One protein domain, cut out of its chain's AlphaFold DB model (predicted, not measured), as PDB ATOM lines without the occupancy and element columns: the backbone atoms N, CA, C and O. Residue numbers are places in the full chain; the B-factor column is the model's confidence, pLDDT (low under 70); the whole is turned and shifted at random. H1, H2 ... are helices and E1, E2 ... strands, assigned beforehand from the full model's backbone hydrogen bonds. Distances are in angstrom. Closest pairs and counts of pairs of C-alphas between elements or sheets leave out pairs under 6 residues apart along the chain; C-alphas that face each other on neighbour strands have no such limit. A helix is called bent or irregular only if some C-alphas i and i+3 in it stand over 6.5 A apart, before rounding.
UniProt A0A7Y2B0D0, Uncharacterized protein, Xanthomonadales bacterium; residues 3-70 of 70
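This is residues 3 to 70 of the 70 residues of an uncharacterized protein of Xanthomonadales bacterium (UniProt A0A7Y2B0D0). Three short helices, H3, H4 and H5, follow one another in an arc round a small two-stranded hairpin, E1 and E2, and a long, thin arm runs away from this head, with H2 where the arm meets the head and the tiny H1 at its far end. The arm makes the length: residues 6 to 11 and 14 to 22, of which 20 to 22 belong to H2, stick out free. The printed part has 68 residues, with five named helices and then two antiparallel strands, sheet order E1 - E2, and its class is mostly helix. The whole is extended, with a radius of gyration of the C-alphas of 17.0 A and spans of 54 by 24 by 19 A.

Find C-alpha 3 at (3.713, -21.573, -20.414), where H1, residues 3 to 6, begins. Go on through residues 7 to 19, which have no named element, to H2, residues 20 to 24, 7.6 A long. H3, residues 26 to 32, measures 10.0 A and is irregular, with C-alphas 27 and 30 7.4 A apart. Find C-alpha 35 at (23.084, -43.747, -45.879); from there H4, the longest helix, runs 12.4 A to residue 43. H5, residues 46 to 53, is 10.5 A long. E1, residues 59 to 61, spans 7.2 A, and E2, residues 67 to 69, spans 7.0 A, ending at C-alpha 69 (25.881, -33.440, -45.711).

At the first residues you find H1 apart from each other named element. H2 and H3 touch only at the corner by their link, closest at the C-alphas of Trp 22 and Asn 28, 7.4 A apart. H3 and H4 are close but not clearly touching, with the C-alphas of Phe 31 and Phe 37 closest at 6.6 A, and stand about perpendicular at 78 degrees. H4 and H5 are also close but not clearly touching, closest at the C-alphas of Leu 41 and Pro 47, 6.9 A, at a steep tilt of 65 degrees, the same way. H5 and E1 are near each other, with 8 pairs of C-alphas within 10 A. The closest C-alphas of H3 and E2, Arg 32 and Cys 69, are 5.8 A apart; those of H4 and E2, Lys 38 and Glu 68, are 7.6 A apart. In the hairpin of E1 and E2, antiparallel at 162 degrees, look for N 60 and O 68 at 2.9 A and N 68 and O 60 at 3.0 A, within hydrogen-bond range. Every O i to N i+4 pair is within range in H4, against 3 of 4 in H5, 1 of 3 in H3 and 0 of 1 in H2; for O i to N i+3, H3 has 3 of 4 and H2 2 of 2, while H1 is too short for an i+4 pair.

The two C-alphas farthest apart, those of Phe 7 and Asp 64, are 54.5 A apart. The printed part has no cut; the link from H1 to H2 is long, and the other links are tight. Mean pLDDT of the printed part is 89.8, and residues 16 to 18 of this model are under 70.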
ATOM      1  N   TYR A   3       4.632 -22.249 -21.336       77.94
ATOM      2  CA  TYR A   3       3.713 -21.573 -20.414       77.94
ATOM      3  C   TYR A   3       2.223 -21.787 -20.722       77.94
ATOM      4  O   TYR A   3       1.419 -21.859 -19.800       77.94
ATOM      5  N   LEU A   4       1.836 -21.945 -21.994       81.06
ATOM      6  CA  LEU A   4       0.423 -22.124 -22.367       81.06
ATOM      7  C   LEU A   4      -0.150 -23.453 -21.852       81.06
ATOM      8  O   LEU A   4      -1.324 -23.527 -21.499       81.06
ATOM      9  N   VAL A   5       0.700 -24.481 -21.765       80.19
ATOM     10  CA  VAL A   5       0.337 -25.807 -21.244       80.19
ATOM     11  C   VAL A   5       0.062 -25.743 -19.743       80.19
ATOM     12  O   VAL A   5      -0.900 -26.341 -19.273       80.19
ATOM     13  N   HIS A   6       0.878 -24.991 -18.999       84.25
ATOM     14  CA  HIS A   6       0.773 -24.888 -17.542       84.25
ATOM     15  C   HIS A   6      -0.512 -24.183 -17.081       84.25
ATOM     16  O   HIS A   6      -1.054 -24.512 -16.033       84.25
ATOM     17  N   PHE A   7      -1.029 -23.253 -17.888       90.69
ATOM     18  CA  PHE A   7      -2.247 -22.495 -17.583       90.69
ATOM     19  C   PHE A   7      -3.503 -23.006 -18.304       90.69
ATOM     20  O   PHE A   7      -4.529 -22.332 -18.296       90.69
ATOM     21  N   GLY A   8      -3.447 -24.172 -18.958       87.75
ATOM     22  CA  GLY A   8      -4.609 -24.754 -19.644       87.75
ATOM     23  C   GLY A   8      -5.112 -23.952 -20.856       87.75
ATOM     24  O   GLY A   8      -6.213 -24.189 -21.350       87.75
ATOM     25  N   ALA A   9      -4.318 -23.011 -21.370       89.00
ATOM     26  CA  ALA A   9      -4.682 -22.126 -22.477       89.00
ATOM     27  C   ALA A   9      -4.427 -22.781 -23.849       89.00
ATOM     28  O   ALA A   9      -3.844 -22.178 -24.750       89.00
ATOM     29  N   TYR A  10      -4.847 -24.039 -24.015       82.75
ATOM     30  CA  TYR A  10      -4.534 -24.850 -25.200       82.75
ATOM     31  C   TYR A  10      -5.089 -24.260 -26.501       82.75
ATOM     32  O   TYR A  10      -4.462 -24.379 -27.544       82.75
ATOM     33  N   HIS A  11      -6.229 -23.569 -26.430       84.50
ATOM     34  CA  HIS A  11      -6.873 -22.916 -27.575       84.50
ATOM     35  C   HIS A  11      -6.056 -21.754 -28.172       84.50
ATOM     36  O   HIS A  11      -6.329 -21.333 -29.290       84.50
ATOM     37  N   LEU A  12      -5.063 -21.237 -27.437       83.31
ATOM     38  CA  LEU A  12      -4.132 -20.206 -27.909       83.31
ATOM     39  C   LEU A  12      -2.821 -20.793 -28.442       83.31
ATOM     40  O   LEU A  12      -1.981 -20.055 -28.960       83.31
ATOM     41  N   ALA A  13      -2.597 -22.099 -28.285       79.38
ATOM     42  CA  ALA A  13      -1.420 -22.735 -28.843       79.38
ATOM     43  C   ALA A  13      -1.565 -22.779 -30.368       79.38
ATOM     44  O   ALA A  13      -2.427 -23.478 -30.898       79.38
ATOM     45  N   ALA A  14      -0.700 -22.048 -31.072       74.44
ATOM     46  CA  ALA A  14      -0.532 -22.273 -32.498       74.44
ATOM     47  C   ALA A  14      -0.116 -23.741 -32.711       74.44
ATOM     48  O   ALA A  14       0.719 -24.240 -31.937       74.44
ATOM     49  N   PRO A  15      -0.676 -24.441 -33.715       70.44
ATOM     50  CA  PRO A  15      -0.182 -25.758 -34.077       70.44
ATOM     51  C   PRO A  15       1.321 -25.648 -34.314       70.44
ATOM     52  O   PRO A  15       1.792 -24.698 -34.942       70.44
ATOM     53  N   ALA A  16       2.080 -26.586 -33.750       67.94
ATOM     54  CA  ALA A  16       3.504 -26.626 -34.013       67.94
ATOM     55  C   ALA A  16       3.682 -26.795 -35.522       67.94
ATOM     56  O   ALA A  16       3.234 -27.792 -36.088       67.94
ATOM     57  N   GLU A  17       4.307 -25.814 -36.171       67.56
ATOM     58  CA  GLU A  17       4.738 -26.002 -37.544       67.56
ATOM     59  C   GLU A  17       5.722 -27.165 -37.535       67.56
ATOM     60  O   GLU A  17       6.781 -27.101 -36.897       67.56
ATOM     61  N   PHE A  18       5.337 -28.267 -38.180       63.03
ATOM     62  CA  PHE A  18       6.224 -29.404 -38.348       63.03
ATOM     63  C   PHE A  18       7.315 -28.991 -39.331       63.03
ATOM     64  O   PHE A  18       7.210 -29.167 -40.541       63.03
ATOM     65  N   THR A  19       8.351 -28.361 -38.792       76.31
ATOM     66  CA  THR A  19       9.543 -28.004 -39.546       76.31
ATOM     67  C   THR A  19      10.545 -29.140 -39.430       76.31
ATOM     68  O   THR A  19      10.735 -29.739 -38.369       76.31
ATOM     69  N   ASN A  20      11.271 -29.398 -40.510       82.25
ATOM     70  CA  ASN A  20      12.419 -30.299 -40.498       82.25
ATOM     71  C   ASN A  20      13.646 -29.681 -39.794       82.25
ATOM     72  O   ASN A  20      14.757 -30.176 -39.953       82.25
ATOM     73  N   ARG A  21      13.470 -28.611 -39.001       85.38
ATOM     74  CA  ARG A  21      14.555 -27.897 -38.316       85.38
ATOM     75  C   ARG A  21      15.388 -28.814 -37.430       85.38
ATOM     76  O   ARG A  21      16.593 -28.616 -37.333       85.38
ATOM     77  N   TRP A  22      14.757 -29.809 -36.807       87.88
ATOM     78  CA  TRP A  22      15.440 -30.778 -35.955       87.88
ATOM     79  C   TRP A  22      16.564 -31.511 -36.702       87.88
ATOM     80  O   TRP A  22      17.626 -31.712 -36.123       87.88
ATOM     81  N   ILE A  23      16.386 -31.807 -37.997       90.94
ATOM     82  CA  ILE A  23      17.392 -32.479 -38.836       90.94
ATOM     83  C   ILE A  23      18.703 -31.708 -38.841       90.94
ATOM     84  O   ILE A  23      19.749 -32.337 -38.874       90.94
ATOM     85  N   TRP A  24      18.646 -30.377 -38.791       89.50
ATOM     86  CA  TRP A  24      19.789 -29.475 -38.944       89.50
ATOM     87  C   TRP A  24      20.392 -29.017 -37.613       89.50
ATOM     88  O   TRP A  24      21.322 -28.213 -37.602       89.50
ATOM     89  N   LEU A  25      19.880 -29.512 -36.484       90.38
ATOM     90  CA  LEU A  25      20.502 -29.269 -35.185       90.38
ATOM     91  C   LEU A  25      21.851 -30.003 -35.100       90.38
ATOM     92  O   LEU A  25      22.058 -31.036 -35.749       90.38
ATOM     93  N   GLY A  26      22.792 -29.451 -34.333       91.56
ATOM     94  CA  GLY A  26      24.168 -29.956 -34.264       91.56
ATOM     95  C   GLY A  26      24.242 -31.408 -33.784       91.56
ATOM     96  O   GLY A  26      24.996 -32.203 -34.340       91.56
ATOM     97  N   GLU A  27      23.390 -31.783 -32.830       93.00
ATOM     98  CA  GLU A  27      23.267 -33.143 -32.297       93.00
ATOM     99  C   GLU A  27      22.840 -34.181 -33.343       93.00
ATOM    100  O   GLU A  27      23.111 -35.366 -33.171       93.00
ATOM    101  N   ASN A  28      22.233 -33.744 -34.452       94.00
ATOM    102  CA  ASN A  28      21.778 -34.612 -35.535       94.00
ATOM    103  C   ASN A  28      22.765 -34.679 -36.710       94.00
ATOM    104  O   ASN A  28      22.451 -35.286 -37.732       94.00
ATOM    105  N   ARG A  29      23.982 -34.130 -36.574       94.38
ATOM    106  CA  ARG A  29      25.064 -34.339 -37.556       94.38
ATOM    107  C   ARG A  29      25.307 -35.824 -37.869       94.38
ATOM    108  O   ARG A  29      25.338 -36.152 -39.052       94.38
ATOM    109  N   PRO A  30      25.376 -36.748 -36.884       95.19
ATOM    110  CA  PRO A  30      25.555 -38.170 -37.179       95.19
ATOM    111  C   PRO A  30      24.428 -38.752 -38.036       95.19
ATOM    112  O   PRO A  30      24.684 -39.608 -38.871       95.19
ATOM    113  N   PHE A  31      23.190 -38.268 -37.869       94.56
ATOM    114  CA  PHE A  31      22.062 -38.688 -38.701       94.56
ATOM    115  C   PHE A  31      22.252 -38.254 -40.159       94.56
ATOM    116  O   PHE A  31      22.061 -39.072 -41.060       94.56
ATOM    117  N   ARG A  32      22.698 -37.011 -40.393       94.94
ATOM    118  CA  ARG A  32      22.957 -36.473 -41.742       94.94
ATOM    119  C   ARG A  32      24.081 -37.191 -42.493       94.94
ATOM    120  O   ARG A  32      24.129 -37.129 -43.714       94.94
ATOM    121  N   GLN A  33      24.932 -37.914 -41.769       94.44
ATOM    122  CA  GLN A  33      26.033 -38.710 -42.316       94.44
ATOM    123  C   GLN A  33      25.657 -40.179 -42.572       94.44
ATOM    124  O   GLN A  33      26.509 -40.974 -42.959       94.44
ATOM    125  N   THR A  34      24.402 -40.574 -42.333       95.69
ATOM    126  CA  THR A  34      23.944 -41.944 -42.608       95.69
ATOM    127  C   THR A  34      23.507 -42.124 -44.060       95.69
ATOM    128  O   THR A  34      22.902 -41.230 -44.651       95.69
ATOM    129  N   GLU A  35      23.671 -43.341 -44.588       95.44
ATOM    130  CA  GLU A  35      23.084 -43.747 -45.879       95.44
ATOM    131  C   GLU A  35      21.563 -43.536 -45.921       95.44
ATOM    132  O   GLU A  35      20.994 -43.180 -46.949       95.44
ATOM    133  N   TYR A  36      20.887 -43.694 -44.780       95.50
ATOM    134  CA  TYR A  36      19.450 -43.454 -44.698       95.50
ATOM    135  C   TYR A  36      19.087 -41.996 -45.006       95.50
ATOM    136  O   TYR A  36      18.100 -41.737 -45.693       95.50
ATOM    137  N   PHE A  37      19.874 -41.031 -44.524       95.38
ATOM    138  CA  PHE A  37      19.620 -39.622 -44.806       95.38
ATOM    139  C   PHE A  37      19.823 -39.284 -46.285       95.38
ATOM    140  O   PHE A  37      19.037 -38.527 -46.856       95.38
ATOM    141  N   LYS A  38      20.819 -39.906 -46.921       94.81
ATOM    142  CA  LYS A  38      21.045 -39.796 -48.362       94.81
ATOM    143  C   LYS A  38      19.839 -40.313 -49.154       94.81
ATOM    144  O   LYS A  38      19.275 -39.561 -49.946       94.81
ATOM    145  N   LEU A  39      19.354 -41.518 -48.841       95.50
ATOM    146  CA  LEU A  39      18.142 -42.093 -49.446       95.50
ATOM    147  C   LEU A  39      16.896 -41.225 -49.215       95.50
ATOM    148  O   LEU A  39      16.066 -41.062 -50.108       95.50
ATOM    149  N   PHE A  40      16.760 -40.642 -48.023       94.81
ATOM    150  CA  PHE A  40      15.672 -39.718 -47.712       94.81
ATOM    151  C   PHE A  40      15.703 -38.474 -48.612       94.81
ATOM    152  O   PHE A  40      14.671 -38.086 -49.155       94.81
ATOM    153  N   LEU A  41      16.873 -37.863 -48.814       95.12
ATOM    154  CA  LEU A  41      17.024 -36.700 -49.691       95.12
ATOM    155  C   LEU A  41      16.821 -37.047 -51.170       95.12
ATOM    156  O   LEU A  41      16.212 -36.260 -51.898       95.12
ATOM    157  N   GLU A  42      17.276 -38.222 -51.607       95.38
ATOM    158  CA  GLU A  42      16.999 -38.745 -52.948       95.38
ATOM    159  C   GLU A  42      15.498 -38.911 -53.189       95.38
ATOM    160  O   GLU A  42      14.987 -38.439 -54.205       95.38
ATOM    161  N   ALA A  43      14.768 -39.486 -52.228       95.62
ATOM    162  CA  ALA A  43      13.316 -39.638 -52.309       95.62
ATOM    163  C   ALA A  43      12.576 -38.289 -52.372       95.62
ATOM    164  O   ALA A  43      11.502 -38.200 -52.966       95.62
ATOM    165  N   LEU A  44      13.155 -37.229 -51.798       93.62
ATOM    166  CA  LEU A  44      12.642 -35.860 -51.907       93.62
ATOM    167  C   LEU A  44      13.015 -35.166 -53.227       93.62
ATOM    168  O   LEU A  44      12.545 -34.056 -53.475       93.62
ATOM    169  N   GLY A  45      13.873 -35.765 -54.058       94.88
ATOM    170  CA  GLY A  45      14.399 -35.132 -55.269       94.88
ATOM    171  C   GLY A  45      15.322 -33.943 -54.982       94.88
ATOM    172  O   GLY A  45      15.515 -33.082 -55.838       94.88
ATOM    173  N   ALA A  46      15.889 -33.863 -53.776       94.88
ATOM    174  CA  ALA A  46      16.740 -32.742 -53.397       94.88
ATOM    175  C   ALA A  46      18.052 -32.690 -54.213       94.88
ATOM    176  O   ALA A  46      18.381 -31.615 -54.723       94.88
ATOM    177  N   PRO A  47      18.767 -33.814 -54.443       95.19
ATOM    178  CA  PRO A  47      20.032 -33.792 -55.178       95.19
ATOM    179  C   PRO A  47      19.894 -33.312 -56.624       95.19
ATOM    180  O   PRO A  47      20.739 -32.559 -57.098       95.19
ATOM    181  N   SER A  48      18.823 -33.692 -57.332       94.88
ATOM    182  CA  SER A  48      18.591 -33.219 -58.705       94.88
ATOM    183  C   SER A  48      18.380 -31.710 -58.751       94.88
ATOM    184  O   SER A  48      19.006 -31.029 -59.560       94.88
ATOM    185  N   TYR A  49      17.577 -31.172 -57.831       95.19
ATOM    186  CA  TYR A  49      17.363 -29.734 -57.704       95.19
ATOM    187  C   TYR A  49      18.663 -28.976 -57.376       95.19
ATOM    188  O   TYR A  49      18.924 -27.916 -57.952       95.19
ATOM    189  N   TRP A  50      19.491 -29.512 -56.475       96.06
ATOM    190  CA  TRP A  50      20.754 -28.892 -56.065       96.06
ATOM    191  C   TRP A  50      21.822 -28.912 -57.151       96.06
ATOM    192  O   TRP A  50      22.561 -27.939 -57.272       96.06
ATOM    193  N   ARG A  51      21.889 -29.953 -57.986       94.50
ATOM    194  CA  ARG A  51      22.825 -29.972 -59.125       94.50
ATOM    195  C   ARG A  51      22.576 -28.821 -60.103       94.50
ATOM    196  O   ARG A  51      23.523 -28.285 -60.662       94.50
ATOM    197  N   GLU A  52      21.322 -28.405 -60.271       95.12
ATOM    198  CA  GLU A  52      20.961 -27.288 -61.153       95.12
ATOM    199  C   GLU A  52      21.149 -25.911 -60.504       95.12
ATOM    200  O   GLU A  52      21.440 -24.935 -61.193       95.12
ATOM    201  N   ARG A  53      20.919 -25.803 -59.189       96.44
ATOM    202  CA  ARG A  53      20.773 -24.506 -58.494       96.44
ATOM    203  C   ARG A  53      21.821 -24.227 -57.424       96.44
ATOM    204  O   ARG A  53      21.832 -23.138 -56.857       96.44
ATOM    205  N   GLY A  54      22.695 -25.186 -57.166       94.88
ATOM    206  CA  GLY A  54      23.661 -25.155 -56.082       94.88
ATOM    207  C   GLY A  54      23.185 -25.929 -54.854       94.88
ATOM    208  O   GLY A  54      21.995 -25.997 -54.532       94.88
ATOM    209  N   PHE A  55      24.161 -26.510 -54.162       95.69
ATOM    210  CA  PHE A  55      23.949 -27.208 -52.903       95.69
ATOM    211  C   PHE A  55      23.748 -26.215 -51.749       95.69
ATOM    212  O   PHE A  55      24.320 -25.120 -51.764       95.69
ATOM    213  N   PRO A  56      22.943 -26.574 -50.735       92.62
ATOM    214  CA  PRO A  56      22.827 -25.775 -49.523       92.62
ATOM    215  C   PRO A  56      24.149 -25.794 -48.734       92.62
ATOM    216  O   PRO A  56      24.910 -26.744 -48.867       92.62
ATOM    217  N   PRO A  57      24.407 -24.826 -47.832       91.94
ATOM    218  CA  PRO A  57      25.674 -24.747 -47.091       91.94
ATOM    219  C   PRO A  57      26.043 -25.996 -46.279       91.94
ATOM    220  O   PRO A  57      27.215 -26.224 -46.006       91.94
ATOM    221  N   ALA A  58      25.044 -26.782 -45.875       89.81
ATOM    222  CA  ALA A  58      25.228 -28.003 -45.099       89.81
ATOM    223  C   ALA A  58      25.469 -29.250 -45.963       89.81
ATOM    224  O   ALA A  58      25.622 -30.327 -45.405       89.81
ATOM    225  N   CYS A  59      25.473 -29.148 -47.296       94.94
ATOM    226  CA  CYS A  59      25.731 -30.278 -48.183       94.94
ATOM    227  C   CYS A  59      26.696 -29.887 -49.305       94.94
ATOM    228  O   CYS A  59      26.775 -28.727 -49.707       94.94
ATOM    229  N   ARG A  60      27.424 -30.862 -49.844       95.31
ATOM    230  CA  ARG A  60      28.343 -30.653 -50.965       95.31
ATOM    231  C   ARG A  60      28.376 -31.862 -51.900       95.31
ATOM    232  O   ARG A  60      28.187 -32.982 -51.424       95.31
ATOM    233  N   PRO A  61      28.628 -31.657 -53.202       95.94
ATOM    234  CA  PRO A  61      28.847 -32.765 -54.121       95.94
ATOM    235  C   PRO A  61      30.178 -33.461 -53.809       95.94
ATOM    236  O   PRO A  61      31.162 -32.798 -53.471       95.94
ATOM    237  N   ILE A  62      30.204 -34.787 -53.948       95.00
ATOM    238  CA  ILE A  62      31.433 -35.599 -53.911       95.00
ATOM    239  C   ILE A  62      31.810 -36.049 -55.332       95.00
ATOM    240  O   ILE A  62      32.990 -36.086 -55.677       95.00
ATOM    241  N   SER A  63      30.809 -36.334 -56.169       92.75
ATOM    242  CA  SER A  63      30.930 -36.634 -57.600       92.75
ATOM    243  C   SER A  63      29.751 -36.016 -58.363       92.75
ATOM    244  O   SER A  63      28.927 -35.308 -57.782       92.75
ATOM    245  N   ASP A  64      29.655 -36.283 -59.666       89.44
ATOM    246  CA  ASP A  64      28.537 -35.818 -60.498       89.44
ATOM    247  C   ASP A  64      27.175 -36.367 -60.026       89.44
ATOM    248  O   ASP A  64      26.133 -35.729 -60.199       89.44
ATOM    249  N   ASP A  65      27.174 -37.546 -59.411       89.62
ATOM    250  CA  ASP A  65      25.997 -38.283 -58.962       89.62
ATOM    251  C   ASP A  65      25.898 -38.445 -57.436       89.62
ATOM    252  O   ASP A  65      24.841 -38.852 -56.953       89.62
ATOM    253  N   ASP A  66      26.926 -38.049 -56.680       93.88
ATOM    254  CA  ASP A  66      27.015 -38.239 -55.230       93.88
ATOM    255  C   ASP A  66      27.207 -36.926 -54.445       93.88
ATOM    256  O   ASP A  66      27.731 -35.926 -54.940       93.88
ATOM    257  N   PHE A  67      26.783 -36.926 -53.185       95.75
ATOM    258  CA  PHE A  67      26.835 -35.808 -52.260       95.75
ATOM    259  C   PHE A  67      26.909 -36.282 -50.804       95.75
ATOM    260  O   PHE A  67      26.457 -37.368 -50.449       95.75
ATOM    261  N   GLU A  68      27.410 -35.410 -49.937       94.94
ATOM    262  CA  GLU A  68      27.377 -35.593 -48.484       94.94
ATOM    263  C   GLU A  68      26.853 -34.344 -47.783       94.94
ATOM    264  O   GLU A  68      26.893 -33.241 -48.338       94.94
ATOM    265  N   CYS A  69      26.370 -34.522 -46.553       93.75
ATOM    266  CA  CYS A  69      25.881 -33.440 -45.711       93.75
ATOM    267  C   CYS A  69      26.526 -33.469 -44.317       93.75
ATOM    268  O   CYS A  69      26.754 -34.536 -43.743       93.75
ATOM    269  N   GLU A  70      26.785 -32.281 -43.770       88.62
ATOM    270  CA  GLU A  70      27.340 -32.047 -42.431       88.62
ATOM    271  C   GLU A  70      26.319 -31.513 -41.437       88.62
ATOM    272  O   GLU A  70      25.331 -30.848 -41.815       88.62
TER     273      GLU A  70